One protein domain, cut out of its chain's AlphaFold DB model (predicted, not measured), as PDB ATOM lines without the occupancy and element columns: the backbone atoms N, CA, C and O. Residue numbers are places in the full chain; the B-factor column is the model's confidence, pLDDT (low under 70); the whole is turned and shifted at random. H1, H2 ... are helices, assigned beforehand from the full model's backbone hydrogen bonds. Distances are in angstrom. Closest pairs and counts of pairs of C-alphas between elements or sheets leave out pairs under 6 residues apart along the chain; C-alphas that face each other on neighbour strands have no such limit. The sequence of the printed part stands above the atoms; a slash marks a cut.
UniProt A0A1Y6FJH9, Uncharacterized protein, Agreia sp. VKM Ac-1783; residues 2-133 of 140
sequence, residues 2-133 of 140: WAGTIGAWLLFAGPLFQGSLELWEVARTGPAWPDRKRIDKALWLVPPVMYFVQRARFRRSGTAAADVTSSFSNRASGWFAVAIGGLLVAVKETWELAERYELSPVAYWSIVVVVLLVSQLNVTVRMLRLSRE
ATOM      1  N   TRP A   2     130.054 289.416 165.793       86.88
ATOM      2  CA  TRP A   2     130.364 290.587 166.641       86.88
ATOM      3  C   TRP A   2     130.259 290.323 168.150       86.88
ATOM      4  O   TRP A   2     131.173 290.651 168.896       86.88
ATOM      5  N   ALA A   3     129.192 289.651 168.595       90.75
ATOM      6  CA  ALA A   3     129.043 289.250 169.995       90.75
ATOM      7  C   ALA A   3     130.137 288.270 170.470       90.75
ATOM      8  O   ALA A   3     130.532 288.330 171.628       90.75
ATOM      9  N   GLY A   4     130.650 287.410 169.579       90.94
ATOM     10  CA  GLY A   4     131.747 286.478 169.867       90.94
ATOM     11  C   GLY A   4     133.070 287.214 170.048       90.94
ATOM     12  O   GLY A   4     133.705 287.082 171.090       90.94
ATOM     13  N   THR A   5     133.418 288.098 169.109       91.44
ATOM     14  CA  THR A   5     134.614 288.948 169.194       91.44
ATOM     15  C   THR A   5     134.585 289.837 170.441       91.44
ATOM     16  O   THR A   5     135.553 289.873 171.199       91.44
ATOM     17  N   ILE A   6     133.463 290.518 170.705       93.19
ATOM     18  CA  ILE A   6     133.300 291.364 171.899       93.19
ATOM     19  C   ILE A   6     133.384 290.516 173.174       93.19
ATOM     20  O   ILE A   6     134.118 290.868 174.097       93.19
ATOM     21  N   GLY A   7     132.671 289.389 173.222       93.75
ATOM     22  CA  GLY A   7     132.682 288.479 174.366       93.75
ATOM     23  C   GLY A   7     134.078 287.939 174.676       93.75
ATOM     24  O   GLY A   7     134.469 287.884 175.838       93.75
ATOM     25  N   ALA A   8     134.866 287.624 173.650       94.12
ATOM     26  CA  ALA A   8     136.232 287.149 173.809       94.12
ATOM     27  C   ALA A   8     137.173 288.232 174.365       94.12
ATOM     28  O   ALA A   8     137.945 287.968 175.289       94.12
ATOM     29  N   TRP A   9     137.064 289.477 173.889       94.88
ATOM     30  CA  TRP A   9     137.823 290.596 174.459       94.88
ATOM     31  C   TRP A   9     137.414 290.909 175.907       94.88
ATOM     32  O   TRP A   9     138.271 291.243 176.729       94.88
ATOM     33  N   LEU A  10     136.139 290.731 176.265       93.25
ATOM     34  CA  LEU A  10     135.686 290.812 177.660       93.25
ATOM     35  C   LEU A  10     136.243 289.663 178.517       93.25
ATOM     36  O   LEU A  10     136.629 289.896 179.664       93.25
ATOM     37  N   LEU A  11     136.346 288.454 177.955       93.56
ATOM     38  CA  LEU A  11     136.955 287.289 178.603       93.56
ATOM     39  C   LEU A  11     138.467 287.463 178.823       93.56
ATOM     40  O   LEU A  11     139.026 286.855 179.728       93.56
ATOM     41  N   PHE A  12     139.130 288.319 178.046       93.00
ATOM     42  CA  PHE A  12     140.486 288.778 178.343       93.00
ATOM     43  C   PHE A  12     140.492 289.841 179.451       93.00
ATOM     44  O   PHE A  12     141.142 289.671 180.484       93.00
ATOM     45  N   ALA A  13     139.757 290.940 179.254       91.06
ATOM     46  CA  ALA A  13     139.845 292.127 180.104       91.06
ATOM     47  C   ALA A  13     139.339 291.900 181.542       91.06
ATOM     48  O   ALA A  13     139.910 292.442 182.489       91.06
ATOM     49  N   GLY A  14     138.281 291.103 181.722       90.56
ATOM     50  CA  GLY A  14     137.687 290.827 183.034       90.56
ATOM     51  C   GLY A  14     138.642 290.080 183.974       90.56
ATOM     52  O   GLY A  14     139.014 290.627 185.012       90.56
ATOM     53  N   PRO A  15     139.098 288.871 183.612       90.56
ATOM     54  CA  PRO A  15     140.097 288.118 184.370       90.56
ATOM     55  C   PRO A  15     141.415 288.875 184.548       90.56
ATOM     56  O   PRO A  15     142.012 288.821 185.619       90.56
ATOM     57  N   LEU A  16     141.847 289.651 183.550       88.00
ATOM     58  CA  LEU A  16     143.024 290.511 183.684       88.00
ATOM     59  C   LEU A  16     142.856 291.529 184.822       88.00
ATOM     60  O   LEU A  16     143.764 291.707 185.640       88.00
ATOM     61  N   PHE A  17     141.693 292.181 184.894       86.94
ATOM     62  CA  PHE A  17     141.354 293.094 185.981       86.94
ATOM     63  C   PHE A  17     141.268 292.367 187.326       86.94
ATOM     64  O   PHE A  17     141.869 292.826 188.295       86.94
ATOM     65  N   GLN A  18     140.593 291.217 187.373       88.25
ATOM     66  CA  GLN A  18     140.396 290.438 188.597       88.25
ATOM     67  C   GLN A  18     141.716 289.917 189.177       88.25
ATOM     68  O   GLN A  18     141.989 290.107 190.359       88.25
ATOM     69  N   GLY A  19     142.586 289.344 188.341       85.06
ATOM     70  CA  GLY A  19     143.914 288.898 188.763       85.06
ATOM     71  C   GLY A  19     144.779 290.056 189.252       85.06
ATOM     72  O   GLY A  19     145.534 289.916 190.213       85.06
ATOM     73  N   SER A  20     144.622 291.232 188.642       82.25
ATOM     74  CA  SER A  20     145.289 292.442 189.113       82.25
ATOM     75  C   SER A  20     144.757 292.880 190.485       82.25
ATOM     76  O   SER A  20     145.554 293.296 191.325       82.25
ATOM     77  N   LEU A  21     143.436 292.820 190.716       82.50
ATOM     78  CA  LEU A  21     142.796 293.216 191.980       82.50
ATOM     79  C   LEU A  21     143.273 292.353 193.133       82.50
ATOM     80  O   LEU A  21     143.718 292.884 194.148       82.50
ATOM     81  N   GLU A  22     143.259 291.037 192.944       80.75
ATOM     82  CA  GLU A  22     143.777 290.109 193.944       80.75
ATOM     83  C   GLU A  22     145.254 290.402 194.239       80.75
ATOM     84  O   GLU A  22     145.655 290.474 195.398       80.75
ATOM     85  N   LEU A  23     146.064 290.682 193.209       74.94
ATOM     86  CA  LEU A  23     147.464 291.072 193.396       74.94
ATOM     87  C   LEU A  23     147.608 292.347 194.245       74.94
ATOM     88  O   LEU A  23     148.500 292.434 195.091       74.94
ATOM     89  N   TRP A  24     146.741 293.339 194.025       73.38
ATOM     90  CA  TRP A  24     146.716 294.576 194.806       73.38
ATOM     91  C   TRP A  24     146.325 294.321 196.261       73.38
ATOM     92  O   TRP A  24     146.986 294.827 197.170       73.38
ATOM     93  N   GLU A  25     145.292 293.513 196.493       74.94
ATOM     94  CA  GLU A  25     144.822 293.173 197.835       74.94
ATOM     95  C   GLU A  25     145.903 292.466 198.641       74.94
ATOM     96  O   GLU A  25     146.187 292.876 199.772       74.94
ATOM     97  N   VAL A  26     146.571 291.463 198.064       70.25
ATOM     98  CA  VAL A  26     147.635 290.759 198.785       70.25
ATOM     99  C   VAL A  26     148.878 291.647 198.947       70.25
ATOM    100  O   VAL A  26     149.521 291.612 199.997       70.25
ATOM    101  N   ALA A  27     149.190 292.533 197.992       68.31
ATOM    102  CA  ALA A  27     150.251 293.534 198.170       68.31
ATOM    103  C   ALA A  27     149.931 294.554 199.285       68.31
ATOM    104  O   ALA A  27     150.842 295.077 199.934       68.31
ATOM    105  N   ARG A  28     148.646 294.847 199.525       67.88
ATOM    106  CA  ARG A  28     148.190 295.765 200.579       67.88
ATOM    107  C   ARG A  28     148.144 295.106 201.960       67.88
ATOM    108  O   ARG A  28     148.484 295.779 202.936       67.88
ATOM    109  N   THR A  29     147.728 293.842 202.030       66.19
ATOM    110  CA  THR A  29     147.429 293.105 203.277       66.19
ATOM    111  C   THR A  29     148.531 292.141 203.724       66.19
ATOM    112  O   THR A  29     148.537 291.727 204.880       66.19
ATOM    113  N   GLY A  30     149.473 291.790 202.844       60.22
ATOM    114  CA  GLY A  30     150.555 290.859 203.155       60.22
ATOM    115  C   GLY A  30     151.523 291.361 204.242       60.22
ATOM    116  O   GLY A  30     151.616 292.571 204.484       60.22
ATOM    117  N   PRO A  31     152.274 290.444 204.890       53.03
ATOM    118  CA  PRO A  31     153.241 290.778 205.941       53.03
ATOM    119  C   PRO A  31     154.245 291.806 205.423       53.03
ATOM    120  O   PRO A  31     154.654 291.703 204.275       53.03
ATOM    121  N   ALA A  32     154.619 292.796 206.239       48.50
ATOM    122  CA  ALA A  32     155.431 293.941 205.823       48.50
ATOM    123  C   ALA A  32     156.643 293.519 204.970       48.50
ATOM    124  O   ALA A  32     157.621 292.973 205.474       48.50
ATOM    125  N   TRP A  33     156.565 293.769 203.659       52.50
ATOM    126  CA  TRP A  33     157.669 293.498 202.747       52.50
ATOM    127  C   TRP A  33     158.851 294.383 203.165       52.50
ATOM    128  O   TRP A  33     158.642 295.589 203.345       52.50
ATOM    129  N   PRO A  34     160.085 293.852 203.247       45.78
ATOM    130  CA  PRO A  34     161.274 294.651 203.558       45.78
ATOM    131  C   PRO A  34     161.452 295.862 202.626       45.78
ATOM    132  O   PRO A  34     162.070 296.851 202.999       45.78
ATOM    133  N   ASP A  35     160.853 295.806 201.429       49.66
ATOM    134  CA  ASP A  35     160.990 296.800 200.365       49.66
ATOM    135  C   ASP A  35     159.647 297.449 199.953       49.66
ATOM    136  O   ASP A  35     159.464 297.917 198.826       49.66
ATOM    137  N   ARG A  36     158.669 297.501 200.877       49.16
ATOM    138  CA  ARG A  36     157.348 298.140 200.652       49.16
ATOM    139  C   ARG A  36     157.464 299.604 200.194       49.16
ATOM    140  O   ARG A  36     156.563 300.119 199.536       49.16
ATOM    141  N   LYS A  37     158.579 300.273 200.516       44.41
ATOM    142  CA  LYS A  37     158.838 301.688 200.197       44.41
ATOM    143  C   LYS A  37     159.049 301.975 198.702       44.41
ATOM    144  O   LYS A  37     158.952 303.139 198.324       44.41
ATOM    145  N   ARG A  38     159.287 300.965 197.853       47.12
ATOM    146  CA  ARG A  38     159.480 301.131 196.395       47.12
ATOM    147  C   ARG A  38     158.586 300.204 195.572       47.12
ATOM    148  O   ARG A  38     159.026 299.535 194.635       47.12
ATOM    149  N   ILE A  39     157.302 300.148 195.910       52.69
ATOM    150  CA  ILE A  39     156.319 299.784 194.888       52.69
ATOM    151  C   ILE A  39     156.169 301.022 194.009       52.69
ATOM    152  O   ILE A  39     155.412 301.940 194.331       52.69
ATOM    153  N   ASP A  40     156.973 301.090 192.948       56.16
ATOM    154  CA  ASP A  40     156.954 302.226 192.036       56.16
ATOM    155  C   ASP A  40     155.543 302.365 191.472       56.16
ATOM    156  O   ASP A  40     155.018 301.462 190.819       56.16
ATOM    157  N   LYS A  41     154.914 303.520 191.704       58.16
ATOM    158  CA  LYS A  41     153.600 303.857 191.131       58.16
ATOM    159  C   LYS A  41     153.586 303.694 189.604       58.16
ATOM    160  O   LYS A  41     152.532 303.462 189.027       58.16
ATOM    161  N   ALA A  42     154.757 303.767 188.963       59.59
ATOM    162  CA  ALA A  42     154.942 303.503 187.543       59.59
ATOM    163  C   ALA A  42     154.705 302.032 187.155       59.59
ATOM    164  O   ALA A  42     154.171 301.766 186.087       59.59
ATOM    165  N   LEU A  43     155.030 301.067 188.019       61.72
ATOM    166  CA  LEU A  43     154.767 299.654 187.746       61.72
ATOM    167  C   LEU A  43     153.258 299.325 187.805       61.72
ATOM    168  O   LEU A  43     152.802 298.417 187.113       61.72
ATOM    169  N   TRP A  44     152.456 300.112 188.534       63.34
ATOM    170  CA  TRP A  44     150.986 300.021 188.503       63.34
ATOM    171  C   TRP A  44     150.367 300.417 187.157       63.34
ATOM    172  O   TRP A  44     149.208 300.084 186.911       63.34
ATOM    173  N   LEU A  45     151.126 301.075 186.270       59.97
ATOM    174  CA  LEU A  45     150.673 301.361 184.907       59.97
ATOM    175  C   LEU A  45     150.591 300.103 184.032       59.97
ATOM    176  O   LEU A  45     149.983 300.140 182.968       59.97
ATOM    177  N   VAL A  46     151.205 298.991 184.457       67.44
ATOM    178  CA  VAL A  46     151.171 297.726 183.716       67.44
ATOM    179  C   VAL A  46     151.039 296.549 184.697       67.44
ATOM    180  O   VAL A  46     152.031 295.893 185.024       67.44
ATOM    181  N   PRO A  47     149.817 296.239 185.173       64.38
ATOM    182  CA  PRO A  47     149.591 295.199 186.185       64.38
ATOM    183  C   PRO A  47     150.185 293.806 185.878       64.38
ATOM    184  O   PRO A  47     150.729 293.185 186.792       64.38
ATOM    185  N   PRO A  48     150.204 293.316 184.620       64.25
ATOM    186  CA  PRO A  48     150.888 292.065 184.281       64.25
ATOM    187  C   PRO A  48     152.394 292.112 184.551       64.25
ATOM    188  O   PRO A  48     152.969 291.154 185.061       64.25
ATOM    189  N   VAL A  49     153.048 293.241 184.261       65.31
ATOM    190  CA  VAL A  49     154.488 293.424 184.504       65.31
ATOM    191  C   VAL A  49     154.775 293.417 186.004       65.31
ATOM    192  O   VAL A  49     155.766 292.826 186.432       65.31
ATOM    193  N   MET A  50     153.879 293.983 186.816       68.06
ATOM    194  CA  MET A  50     153.971 293.913 188.277       68.06
ATOM    195  C   MET A  50     154.004 292.484 188.802       68.06
ATOM    196  O   MET A  50     154.854 292.179 189.637       68.06
ATOM    197  N   TYR A  51     153.142 291.603 188.291       63.59
ATOM    198  CA  TYR A  51     153.155 290.192 188.674       63.59
ATOM    199  C   TYR A  51     154.526 289.549 188.405       63.59
ATOM    200  O   TYR A  51     155.110 288.940 189.303       63.59
ATOM    201  N   PHE A  52     155.092 289.738 187.208       65.38
ATOM    202  CA  PHE A  52     156.394 289.154 186.863       65.38
ATOM    203  C   PHE A  52     157.544 289.739 187.687       65.38
ATOM    204  O   PHE A  52     158.401 288.988 188.163       65.38
ATOM    205  N   VAL A  53     157.554 291.056 187.905       67.12
ATOM    206  CA  VAL A  53     158.577 291.731 188.718       67.12
ATOM    207  C   VAL A  53     158.497 291.275 190.173       67.12
ATOM    208  O   VAL A  53     159.526 290.944 190.762       67.12
ATOM    209  N   GLN A  54     157.296 291.202 190.751       63.56
ATOM    210  CA  GLN A  54     157.111 290.730 192.122       63.56
ATOM    211  C   GLN A  54     157.490 289.257 192.262       63.56
ATOM    212  O   GLN A  54     158.253 288.918 193.163       63.56
ATOM    213  N   ARG A  55     157.063 288.392 191.334       64.81
ATOM    214  CA  ARG A  55     157.455 286.975 191.309       64.81
ATOM    215  C   ARG A  55     158.973 286.805 191.228       64.81
ATOM    216  O   ARG A  55     159.535 285.952 191.914       64.81
ATOM    217  N   ALA A  56     159.653 287.627 190.431       66.19
ATOM    218  CA  ALA A  56     161.110 287.618 190.345       66.19
ATOM    219  C   ALA A  56     161.778 288.097 191.648       66.19
ATOM    220  O   ALA A  56     162.769 287.500 192.070       66.19
ATOM    221  N   ARG A  57     161.233 289.133 192.306       66.25
ATOM    222  CA  ARG A  57     161.708 289.604 193.622       66.25
ATOM    223  C   ARG A  57     161.531 288.522 194.694       66.25
ATOM    224  O   ARG A  57     162.499 288.210 195.376       66.25
ATOM    225  N   PHE A  58     160.372 287.863 194.751       60.53
ATOM    226  CA  PHE A  58     160.106 286.746 195.667       60.53
ATOM    227  C   PHE A  58     161.104 285.597 195.517       60.53
ATOM    228  O   PHE A  58     161.654 285.130 196.512       60.53
ATOM    229  N   ARG A  59     161.397 285.174 194.278       62.56
ATOM    230  CA  ARG A  59     162.401 284.123 194.027       62.56
ATOM    231  C   ARG A  59     163.798 284.509 194.519       62.56
ATOM    232  O   ARG A  59     164.574 283.622 194.849       62.56
ATOM    233  N   ARG A  60     164.126 285.806 194.546       63.28
ATOM    234  CA  ARG A  60     165.434 286.319 194.984       63.28
ATOM    235  C   ARG A  60     165.531 286.533 196.493       63.28
ATOM    236  O   ARG A  60     166.621 286.394 197.030       63.28
ATOM    237  N   SER A  61     164.434 286.869 197.170       60.09
ATOM    238  CA  SER A  61     164.454 287.203 198.600       60.09
ATOM    239  C   SER A  61     164.665 286.001 199.526       60.09
ATOM    240  O   SER A  61     164.941 286.213 200.700       60.09
ATOM    241  N   GLY A  62     164.545 284.759 199.039       53.25
ATOM    242  CA  GLY A  62     164.897 283.539 199.787       53.25
ATOM    243  C   GLY A  62     164.080 283.272 201.061       53.25
ATOM    244  O   GLY A  62     164.254 282.234 201.693       53.25
ATOM    245  N   THR A  63     163.175 284.174 201.450       52.53
ATOM    246  CA  THR A  63     162.327 284.027 202.629       52.53
ATOM    247  C   THR A  63     161.322 282.911 202.391       52.53
ATOM    248  O   THR A  63     160.481 283.011 201.496       52.53
ATOM    249  N   ALA A  64     161.388 281.882 203.235       45.12
ATOM    250  CA  ALA A  64     160.462 280.760 203.332       45.12
ATOM    251  C   ALA A  64     159.045 281.175 203.792       45.12
ATOM    252  O   ALA A  64     158.424 280.510 204.610       45.12
ATOM    253  N   ALA A  65     158.487 282.255 203.244       48.25
ATOM    254  CA  ALA A  65     157.050 282.496 203.250       48.25
ATOM    255  C   ALA A  65     156.426 281.702 202.091       48.25
ATOM    256  O   ALA A  65     155.820 282.268 201.177       48.25
ATOM    257  N   ALA A  66     156.653 280.385 202.086       47.94
ATOM    258  CA  ALA A  66     156.136 279.476 201.068       47.94
ATOM    259  C   ALA A  66     154.600 279.529 201.019       47.94
ATOM    260  O   ALA A  66     154.033 279.516 199.932       47.94
ATOM    261  N   ASP A  67     153.944 279.728 202.166       48.19
ATOM    262  CA  ASP A  67     152.480 279.782 202.270       48.19
ATOM    263  C   ASP A  67     151.870 281.100 201.786       48.19
ATOM    264  O   ASP A  67     150.843 281.108 201.107       48.19
ATOM    265  N   VAL A  68     152.522 282.237 202.054       49.94
ATOM    266  CA  VAL A  68     152.062 283.532 201.529       49.94
ATOM    267  C   VAL A  68     152.328 283.598 200.030       49.94
ATOM    268  O   VAL A  68     151.450 284.019 199.288       49.94
ATOM    269  N   THR A  69     153.485 283.114 199.564       49.19
ATOM    270  CA  THR A  69     153.850 283.082 198.136       49.19
ATOM    271  C   THR A  69     152.992 282.091 197.348       49.19
ATOM    272  O   THR A  69     152.620 282.393 196.214       49.19
ATOM    273  N   SER A  70     152.632 280.936 197.922       48.62
ATOM    274  CA  SER A  70     151.741 279.976 197.260       48.62
ATOM    275  C   SER A  70     150.326 280.537 197.141       48.62
ATOM    276  O   SER A  70     149.749 280.433 196.066       48.62
ATOM    277  N   SER A  71     149.809 281.236 198.159       52.22
ATOM    278  CA  SER A  71     148.496 281.899 198.110       52.22
ATOM    279  C   SER A  71     148.468 283.102 197.146       52.22
ATOM    280  O   SER A  71     147.558 283.203 196.319       52.22
ATOM    281  N   PHE A  72     149.511 283.949 197.168       53.50
ATOM    282  CA  PHE A  72     149.721 285.075 196.231       53.50
ATOM    283  C   PHE A  72     149.803 284.584 194.783       53.50
ATOM    284  O   PHE A  72     149.269 285.202 193.864       53.50
ATOM    285  N   SER A  73     150.499 283.461 194.576       55.53
ATOM    286  CA  SER A  73     150.719 282.889 193.255       55.53
ATOM    287  C   SER A  73     149.524 282.068 192.782       55.53
ATOM    288  O   SER A  73     149.246 282.115 191.594       55.53
ATOM    289  N   ASN A  74     148.788 281.340 193.623       57.38
ATOM    290  CA  ASN A  74     147.732 280.451 193.119       57.38
ATOM    291  C   ASN A  74     146.503 281.209 192.610       57.38
ATOM    292  O   ASN A  74     145.986 280.859 191.550       57.38
ATOM    293  N   ARG A  75     146.033 282.242 193.324       59.16
ATOM    294  CA  ARG A  75     144.779 282.925 192.949       59.16
ATOM    295  C   ARG A  75     144.969 283.903 191.788       59.16
ATOM    296  O   ARG A  75     144.348 283.737 190.739       59.16
ATOM    297  N   ALA A  76     145.958 284.796 191.894       63.72
ATOM    298  CA  ALA A  76     146.268 285.745 190.825       63.72
ATOM    299  C   ALA A  76     146.721 285.040 189.528       63.72
ATOM    300  O   ALA A  76     146.351 285.470 188.435       63.72
ATOM    301  N   SER A  77     147.463 283.921 189.617       67.81
ATOM    302  CA  SER A  77     147.855 283.170 188.408       67.81
ATOM    303  C   SER A  77     146.674 282.485 187.725       67.81
ATOM    304  O   SER A  77     146.709 282.338 186.506       67.81
ATOM    305  N   GLY A  78     145.629 282.101 188.467       79.12
ATOM    306  CA  GLY A  78     144.417 281.516 187.892       79.12
ATOM    307  C   GLY A  78     143.723 282.493 186.946       79.12
ATOM    308  O   GLY A  78     143.506 282.181 185.776       79.12
ATOM    309  N   TRP A  79     143.471 283.718 187.405       87.38
ATOM    310  CA  TRP A  79     142.848 284.745 186.570       87.38
ATOM    311  C   TRP A  79     143.722 285.187 185.398       87.38
ATOM    312  O   TRP A  79     143.197 285.417 184.311       87.38
ATOM    313  N   PHE A  80     145.046 285.249 185.567       83.62
ATOM    314  CA  PHE A  80     145.937 285.533 184.439       83.62
ATOM    315  C   PHE A  80     145.961 284.398 183.411       83.62
ATOM    316  O   PHE A  80     146.003 284.682 182.216       83.62
ATOM    317  N   ALA A  81     145.874 283.134 183.832       85.00
ATOM    318  CA  ALA A  81     145.735 282.013 182.903       85.00
ATOM    319  C   ALA A  81     144.420 282.104 182.110       85.00
ATOM    320  O   ALA A  81     144.431 281.945 180.888       85.00
ATOM    321  N   VAL A  82     143.308 282.444 182.774       89.88
ATOM    322  CA  VAL A  82     142.023 282.689 182.096       89.88
ATOM    323  C   VAL A  82     142.124 283.887 181.147       89.88
ATOM    324  O   VAL A  82     141.648 283.793 180.022       89.88
ATOM    325  N   ALA A  83     142.791 284.975 181.545       90.31
ATOM    326  CA  ALA A  83     143.015 286.128 180.676       90.31
ATOM    327  C   ALA A  83     143.797 285.728 179.415       90.31
ATOM    328  O   ALA A  83     143.394 286.078 178.311       90.31
ATOM    329  N   ILE A  84     144.870 284.943 179.550       88.81
ATOM    330  CA  ILE A  84     145.634 284.429 178.402       88.81
ATOM    331  C   ILE A  84     144.733 283.584 177.490       88.81
ATOM    332  O   ILE A  84     144.750 283.776 176.276       88.81
ATOM    333  N   GLY A  85     143.907 282.702 178.061       92.06
ATOM    334  CA  GLY A  85     142.914 281.941 177.299       92.06
ATOM    335  C   GLY A  85     141.935 282.847 176.546       92.06
ATOM    336  O   GLY A  85     141.741 282.681 175.343       92.06
ATOM    337  N   GLY A  86     141.384 283.856 177.222       94.31
ATOM    338  CA  GLY A  86     140.502 284.857 176.624       94.31
ATOM    339  C   GLY A  86     141.170 285.645 175.499       94.31
ATOM    340  O   GLY A  86     140.548 285.870 174.467       94.31
ATOM    341  N   LEU A  87     142.453 285.992 175.643       93.94
ATOM    342  CA  LEU A  87     143.221 286.679 174.604       93.94
ATOM    343  C   LEU A  87     143.376 285.813 173.352       93.94
ATOM    344  O   LEU A  87     143.175 286.309 172.248       93.94
ATOM    345  N   LEU A  88     143.699 284.526 173.508       95.69
ATOM    346  CA  LEU A  88     143.813 283.605 172.373       95.69
ATOM    347  C   LEU A  88     142.483 283.480 171.621       95.69
ATOM    348  O   LEU A  88     142.461 283.558 170.392       95.69
ATOM    349  N   VAL A  89     141.373 283.356 172.355       95.56
ATOM    350  CA  VAL A  89     140.031 283.350 171.756       95.56
ATOM    351  C   VAL A  89     139.748 284.686 171.067       95.56
ATOM    352  O   VAL A  89     139.273 284.693 169.940       95.56
ATOM    353  N   ALA A  90     140.092 285.820 171.680       95.69
ATOM    354  CA  ALA A  90     139.831 287.142 171.115       95.69
ATOM    355  C   ALA A  90     140.600 287.391 169.816       95.69
ATOM    356  O   ALA A  90     140.032 287.907 168.855       95.69
ATOM    357  N   VAL A  91     141.867 286.983 169.764       96.19
ATOM    358  CA  VAL A  91     142.707 287.037 168.561       96.19
ATOM    359  C   VAL A  91     142.089 286.179 167.452       96.19
ATOM    360  O   VAL A  91     141.880 286.679 166.349       96.19
ATOM    361  N   LYS A  92     141.693 284.938 167.762       96.06
ATOM    362  CA  LYS A  92     141.030 284.028 166.814       96.06
ATOM    363  C   LYS A  92     139.696 284.589 166.294       96.06
ATOM    364  O   LYS A  92     139.488 284.647 165.089       96.06
ATOM    365  N   GLU A  93     138.815 285.062 167.171       95.94
ATOM    366  CA  GLU A  93     137.522 285.650 166.777       95.94
ATOM    367  C   GLU A  93     137.692 286.969 166.003       95.94
ATOM    368  O   GLU A  93     136.852 287.324 165.177       95.94
ATOM    369  N   THR A  94     138.772 287.717 166.254       94.25
ATOM    370  CA  THR A  94     139.117 288.917 165.472       94.25
ATOM    371  C   THR A  94     139.646 288.535 164.089       94.25
ATOM    372  O   THR A  94     139.398 289.258 163.127       94.25
ATOM    373  N   TRP A  95     140.332 287.395 163.967       94.94
ATOM    374  CA  TRP A  95     140.799 286.870 162.684       94.94
ATOM    375  C   TRP A  95     139.629 286.426 161.803       94.94
ATOM    376  O   TRP A  95     139.538 286.861 160.661       94.94
ATOM    377  N   GLU A  96     138.673 285.671 162.352       94.12
ATOM    378  CA  GLU A  96     137.451 285.287 161.622       94.12
ATOM    379  C   GLU A  96     136.649 286.512 161.152       94.12
ATOM    380  O   GLU A  96     136.073 286.529 160.062       94.12
ATOM    381  N   LEU A  97     136.625 287.575 161.966       93.31
ATOM    382  CA  LEU A  97     136.023 288.848 161.585       93.31
ATOM    383  C   LEU A  97     136.800 289.506 160.432       93.31
ATOM    384  O   LEU A  97     136.190 289.991 159.482       93.31
ATOM    385  N   ALA A  98     138.132 289.513 160.503       94.19
ATOM    386  CA  ALA A  98     138.998 290.094 159.483       94.19
ATOM    387  C   ALA A  98     138.885 289.372 158.136       94.19
ATOM    388  O   ALA A  98     138.746 290.047 157.120       94.19
ATOM    389  N   GLU A  99     138.862 288.037 158.127       94.38
ATOM    390  CA  GLU A  99     138.644 287.241 156.911       94.38
ATOM    391  C   GLU A  99     137.302 287.577 156.257       94.38
ATOM    392  O   GLU A  99     137.226 287.786 155.050       94.38
ATOM    393  N   ARG A 100     136.240 287.706 157.058       92.62
ATOM    394  CA  ARG A 100     134.893 287.981 156.545       92.62
ATOM    395  C   ARG A 100     134.738 289.364 155.916       92.62
ATOM    396  O   ARG A 100     133.904 289.537 155.033       92.62
ATOM    397  N   TYR A 101     135.486 290.343 156.409       94.69
ATOM    398  CA  TYR A 101     135.507 291.699 155.860       94.69
ATOM    399  C   TYR A 101     136.677 291.924 154.892       94.69
ATOM    400  O   TYR A 101     136.923 293.067 154.516       94.69
ATOM    401  N   GLU A 102     137.393 290.858 154.512       94.25
ATOM    402  CA  GLU A 102     138.562 290.901 153.623       94.25
ATOM    403  C   GLU A 102     139.608 291.942 154.065       94.25
ATOM    404  O   GLU A 102     140.245 292.627 153.261       94.25
ATOM    405  N   LEU A 103     139.779 292.093 155.382       93.88
ATOM    406  CA  LEU A 103     140.723 293.053 155.937       93.88
ATOM    407  C   LEU A 103     142.157 292.630 155.623       93.88
ATOM    408  O   LEU A 103     142.525 291.457 155.702       93.88
ATOM    409  N   SER A 104     143.010 293.616 155.347       95.94
ATOM    410  CA  SER A 104     144.439 293.356 155.201       95.94
ATOM    411  C   SER A 104     145.045 292.849 156.522       95.94
ATOM    412  O   SER A 104     144.590 293.237 157.606       95.94
ATOM    413  N   PRO A 105     146.138 292.062 156.475       94.00
ATOM    414  CA  PRO A 105     146.828 291.607 157.685       94.00
ATOM    415  C   PRO A 105     147.264 292.756 158.606       94.00
ATOM    416  O   PRO A 105     147.245 292.626 159.827       94.00
ATOM    417  N   VAL A 106     147.616 293.910 158.026       95.56
ATOM    418  CA  VAL A 106     147.986 295.118 158.778       95.56
ATOM    419  C   VAL A 106     146.783 295.678 159.537       95.56
ATOM    420  O   VAL A 106     146.916 296.026 160.711       95.56
ATOM    421  N   ALA A 107     145.609 295.745 158.903       94.44
ATOM    422  CA  ALA A 107     144.385 296.211 159.552       94.44
ATOM    423  C   ALA A 107     143.977 295.281 160.705       94.44
ATOM    424  O   ALA A 107     143.676 295.760 161.797       94.44
ATOM    425  N   TYR A 108     144.062 293.963 160.500       94.69
ATOM    426  CA  TYR A 108     143.830 292.967 161.548       94.69
ATOM    427  C   TYR A 108     144.737 293.182 162.770       94.69
ATOM    428  O   TYR A 108     144.243 293.367 163.885       94.69
ATOM    429  N   TRP A 109     146.060 293.229 162.573       95.38
ATOM    430  CA  TRP A 109     146.996 293.431 163.683       95.38
ATOM    431  C   TRP A 109     146.822 294.796 164.347       95.38
ATOM    432  O   TRP A 109     146.946 294.896 165.565       95.38
ATOM    433  N   SER A 110     146.464 295.828 163.579       95.62
ATOM    434  CA  SER A 110     146.152 297.151 164.127       95.62
ATOM    435  C   SER A 110     144.959 297.091 165.079       95.62
ATOM    436  O   SER A 110     145.043 297.623 166.184       95.62
ATOM    437  N   ILE A 111     143.879 296.394 164.707       93.56
ATOM    438  CA  ILE A 111     142.709 296.201 165.578       93.56
ATOM    439  C   ILE A 111     143.111 295.443 166.846       93.56
ATOM    440  O   ILE A 111     142.801 295.899 167.946       93.56
ATOM    441  N   VAL A 112     143.840 294.331 166.715       94.25
ATOM    442  CA  VAL A 112     144.296 293.532 167.866       94.25
ATOM    443  C   VAL A 112     145.125 294.381 168.831       94.25
ATOM    444  O   VAL A 112     144.848 294.395 170.030       94.25
ATOM    445  N   VAL A 113     146.108 295.126 168.319       94.25
ATOM    446  CA  VAL A 113     146.971 295.999 169.127       94.25
ATOM    447  C   VAL A 113     146.157 297.102 169.797       94.25
ATOM    448  O   VAL A 113     146.308 297.322 170.997       94.25
ATOM    449  N   VAL A 114     145.266 297.774 169.063       95.19
ATOM    450  CA  VAL A 114     144.433 298.853 169.610       95.19
ATOM    451  C   VAL A 114     143.529 298.335 170.727       95.19
ATOM    452  O   VAL A 114     143.517 298.917 171.811       95.19
ATOM    453  N   VAL A 115     142.809 297.233 170.515       93.44
ATOM    454  CA  VAL A 115     141.886 296.693 171.528       93.44
ATOM    455  C   VAL A 115     142.649 296.156 172.743       93.44
ATOM    456  O   VAL A 115     142.209 296.354 173.881       93.44
ATOM    457  N   LEU A 116     143.826 295.558 172.538       92.31
ATOM    458  CA  LEU A 116     144.707 295.133 173.624       92.31
ATOM    459  C   LEU A 116     145.187 296.329 174.457       92.31
ATOM    460  O   LEU A 116     145.086 296.295 175.685       92.31
ATOM    461  N   LEU A 117     145.646 297.406 173.811       90.50
ATOM    462  CA  LEU A 117     146.074 298.632 174.491       90.50
ATOM    463  C   LEU A 117     144.920 299.303 175.239       90.50
ATOM    464  O   LEU A 117     145.100 299.720 176.381       90.50
ATOM    465  N   VAL A 118     143.727 299.368 174.641       92.44
ATOM    466  CA  VAL A 118     142.524 299.914 175.289       92.44
ATOM    467  C   VAL A 118     142.141 299.085 176.514       92.44
ATOM    468  O   VAL A 118     141.862 299.652 177.572       92.44
ATOM    469  N   SER A 119     142.183 297.755 176.408       90.19
ATOM    470  CA  SER A 119     141.906 296.847 177.528       90.19
ATOM    471  C   SER A 119     142.917 297.047 178.658       90.19
ATOM    472  O   SER A 119     142.539 297.227 179.817       90.19
ATOM    473  N   GLN A 120     144.205 297.113 178.318       85.44
ATOM    474  CA  GLN A 120     145.287 297.336 179.273       85.44
ATOM    475  C   GLN A 120     145.174 298.704 179.961       85.44
ATOM    476  O   GLN A 120     145.329 298.809 181.183       85.44
ATOM    477  N   LEU A 121     144.868 299.754 179.196       87.44
ATOM    478  CA  LEU A 121     144.665 301.102 179.714       87.44
ATOM    479  C   LEU A 121     143.440 301.160 180.629       87.44
ATOM    480  O   LEU A 121     143.507 301.777 181.691       87.44
ATOM    481  N   ASN A 122     142.344 300.485 180.271       88.69
ATOM    482  CA  ASN A 122     141.147 300.415 181.106       88.69
ATOM    483  C   ASN A 122     141.456 299.799 182.480       88.69
ATOM    484  O   ASN A 122     141.152 300.413 183.505       88.69
ATOM    485  N   VAL A 123     142.125 298.640 182.504       86.44
ATOM    486  CA  VAL A 123     142.555 297.978 183.748       86.44
ATOM    487  C   VAL A 123     143.449 298.906 184.568       86.44
ATOM    488  O   VAL A 123     143.229 299.096 185.764       86.44
ATOM    489  N   THR A 124     144.412 299.546 183.914       83.44
ATOM    490  CA  THR A 124     145.356 300.473 184.546       83.44
ATOM    491  C   THR A 124     144.656 301.667 185.189       83.44
ATOM    492  O   THR A 124     144.892 301.976 186.356       83.44
ATOM    493  N   VAL A 125     143.756 302.334 184.464       85.62
ATOM    494  CA  VAL A 125     143.006 303.489 184.974       85.62
ATOM    495  C   VAL A 125     142.141 303.090 186.165       85.62
ATOM    496  O   VAL A 125     142.109 303.816 187.161       85.62
ATOM    497  N   ARG A 126     141.470 301.934 186.104       85.12
ATOM    498  CA  ARG A 126     140.673 301.420 187.228       85.12
ATOM    499  C   ARG A 126     141.548 301.150 188.453       85.12
ATOM    500  O   ARG A 126     141.186 301.559 189.552       85.12
ATOM    501  N   MET A 127     142.731 300.574 188.258       80.94
ATOM    502  CA  MET A 127     143.675 300.308 189.344       80.94
ATOM    503  C   MET A 127     144.281 301.556 189.973       80.94
ATOM    504  O   MET A 127     144.434 301.637 191.195       80.94
ATOM    505  N   LEU A 128     144.581 302.566 189.159       79.50
ATOM    506  CA  LEU A 128     145.051 303.857 189.651       79.50
ATOM    507  C   LEU A 128     143.978 304.582 190.469       79.50
ATOM    508  O   LEU A 128     144.324 305.252 191.439       79.50
ATOM    509  N   ARG A 129     142.696 304.450 190.104       81.44
ATOM    510  CA  ARG A 129     141.580 305.007 190.887       81.44
ATOM    511  C   ARG A 129     141.471 304.326 192.251       81.44
ATOM    512  O   ARG A 129     141.515 305.021 193.257       81.44
ATOM    513  N   LEU A 130     141.476 302.992 192.283       76.56
ATOM    514  CA  LEU A 130     141.428 302.212 193.531       76.56
ATOM    515  C   LEU A 130     142.617 302.492 194.457       76.56
ATOM    516  O   LEU A 130     142.477 302.554 195.672       76.56
ATOM    517  N   SER A 131     143.800 302.725 193.887       70.06
ATOM    518  CA  SER A 131     144.994 303.073 194.668       70.06
ATOM    519  C   SER A 131     144.968 304.499 195.238       70.06
ATOM    520  O   SER A 131     145.784 304.815 196.105       70.06
ATOM    521  N   ARG A 132     144.096 305.380 194.726       69.81
ATOM    522  CA  ARG A 132     143.937 306.769 195.192       69.81
ATOM    523  C   ARG A 132     142.842 306.928 196.240       69.81
ATOM    524  O   ARG A 132     142.835 307.954 196.913       69.81
ATOM    525  N   GLU A 133     141.942 305.960 196.375       69.69
ATOM    526  CA  GLU A 133     140.912 305.982 197.410       69.69
ATOM    527  C   GLU A 133     141.585 305.890 198.792       69.69
ATOM    528  O   GLU A 133     142.283 304.908 199.080       69.69
TER     529      GLU A 133
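AT A GLANCE: This is residues 2 to 133 of the 140 residues of an uncharacterized protein of Agreia sp. VKM Ac-1783 (UniProt A0A1Y6FJH9). Three long helices make an elongated, splayed bundle: H1 and H3 run side by side in opposite directions, and H4 folds back from the end of H3 and passes the middle of H1 at a slant. The short helix H2 slants away from H1 towards the start of H3, and a long loop, residues 30 to 46, leads into it. The printed part has 132 residues with four named helices, H1 H2 H3 H4 along the chain, and no named strand; its class is all helix. It is only just loose, close to compact, with a radius of gyration of the C-alphas of 17.2 A, and it spans 55 by 28 by 22 A, only just elongated.

HOW THE PARTS SIT: H1, residues 2 to 29, is the hub of the bundle of four helices and touches the other three. Its residues 20 to 23 only just touch H2, residues 47 to 61, with 3 pairs of C-alphas within 8 A; the closest are those of Ser 20 and Pro 47, 5.9 A apart. These two run the same way at a steep tilt of 38 degrees, only just beyond shallow. H1 touches H3, residues 66 to 100, with 51 such pairs, the closest being the C-alphas of Phe 12 and Gly 86, 4.3 A apart; they run opposite ways at a shallow tilt of 17 degrees. Residues 9 to 21 of H1 touch residues 115 to 127 of H4, which holds residues 105 to 132. The closest C-alphas there are those of Phe 17 and Val 123, 5.5 A apart, and the helices run the same way at a shallow tilt of 33 degrees, only just short of steep. H3 and H4 form a helical hairpin and touch through residues 91 to 98 and 108 to 112, with the C-alphas of Ala 98 and Tyr 108 closest at 6.0 A. H2 is close to but not clearly touching H3, and the same holds for H2 and H4; the closest C-alphas are Phe 58 and Thr 69, 7.7 A, and Pro 47 and Thr 124, 7.0 A. In H2 and H4 every O i to N i+4 pair is within hydrogen-bond range; in H1 it is 23 of 24 and in H3 30 of 31.

IN THESE COORDINATES: H1 begins at C-alpha 2 (130.364, 290.587, 166.641) and is 40.5 A long from first to last C-alpha. H2 is 21.0 A long. H3, the longest helix, begins at C-alpha 66 (156.136, 279.476, 201.068), is 50.1 A long and has a kink of 26 degrees near residue 75. H4 is 40.6 A long and ends at C-alpha 132 (143.937, 306.769, 195.192).

THE WHOLE: The two C-alphas farthest apart are those of Ala 64 and Glu 102, 55.3 A. The printed part has no cut; the link from H1 to H2 is long, and those from H2 to H3 and from H3 to H4 are tight. The mean pLDDT of the printed part is 76.9, and residues 27 to 77 and 132 to 133 are under 70.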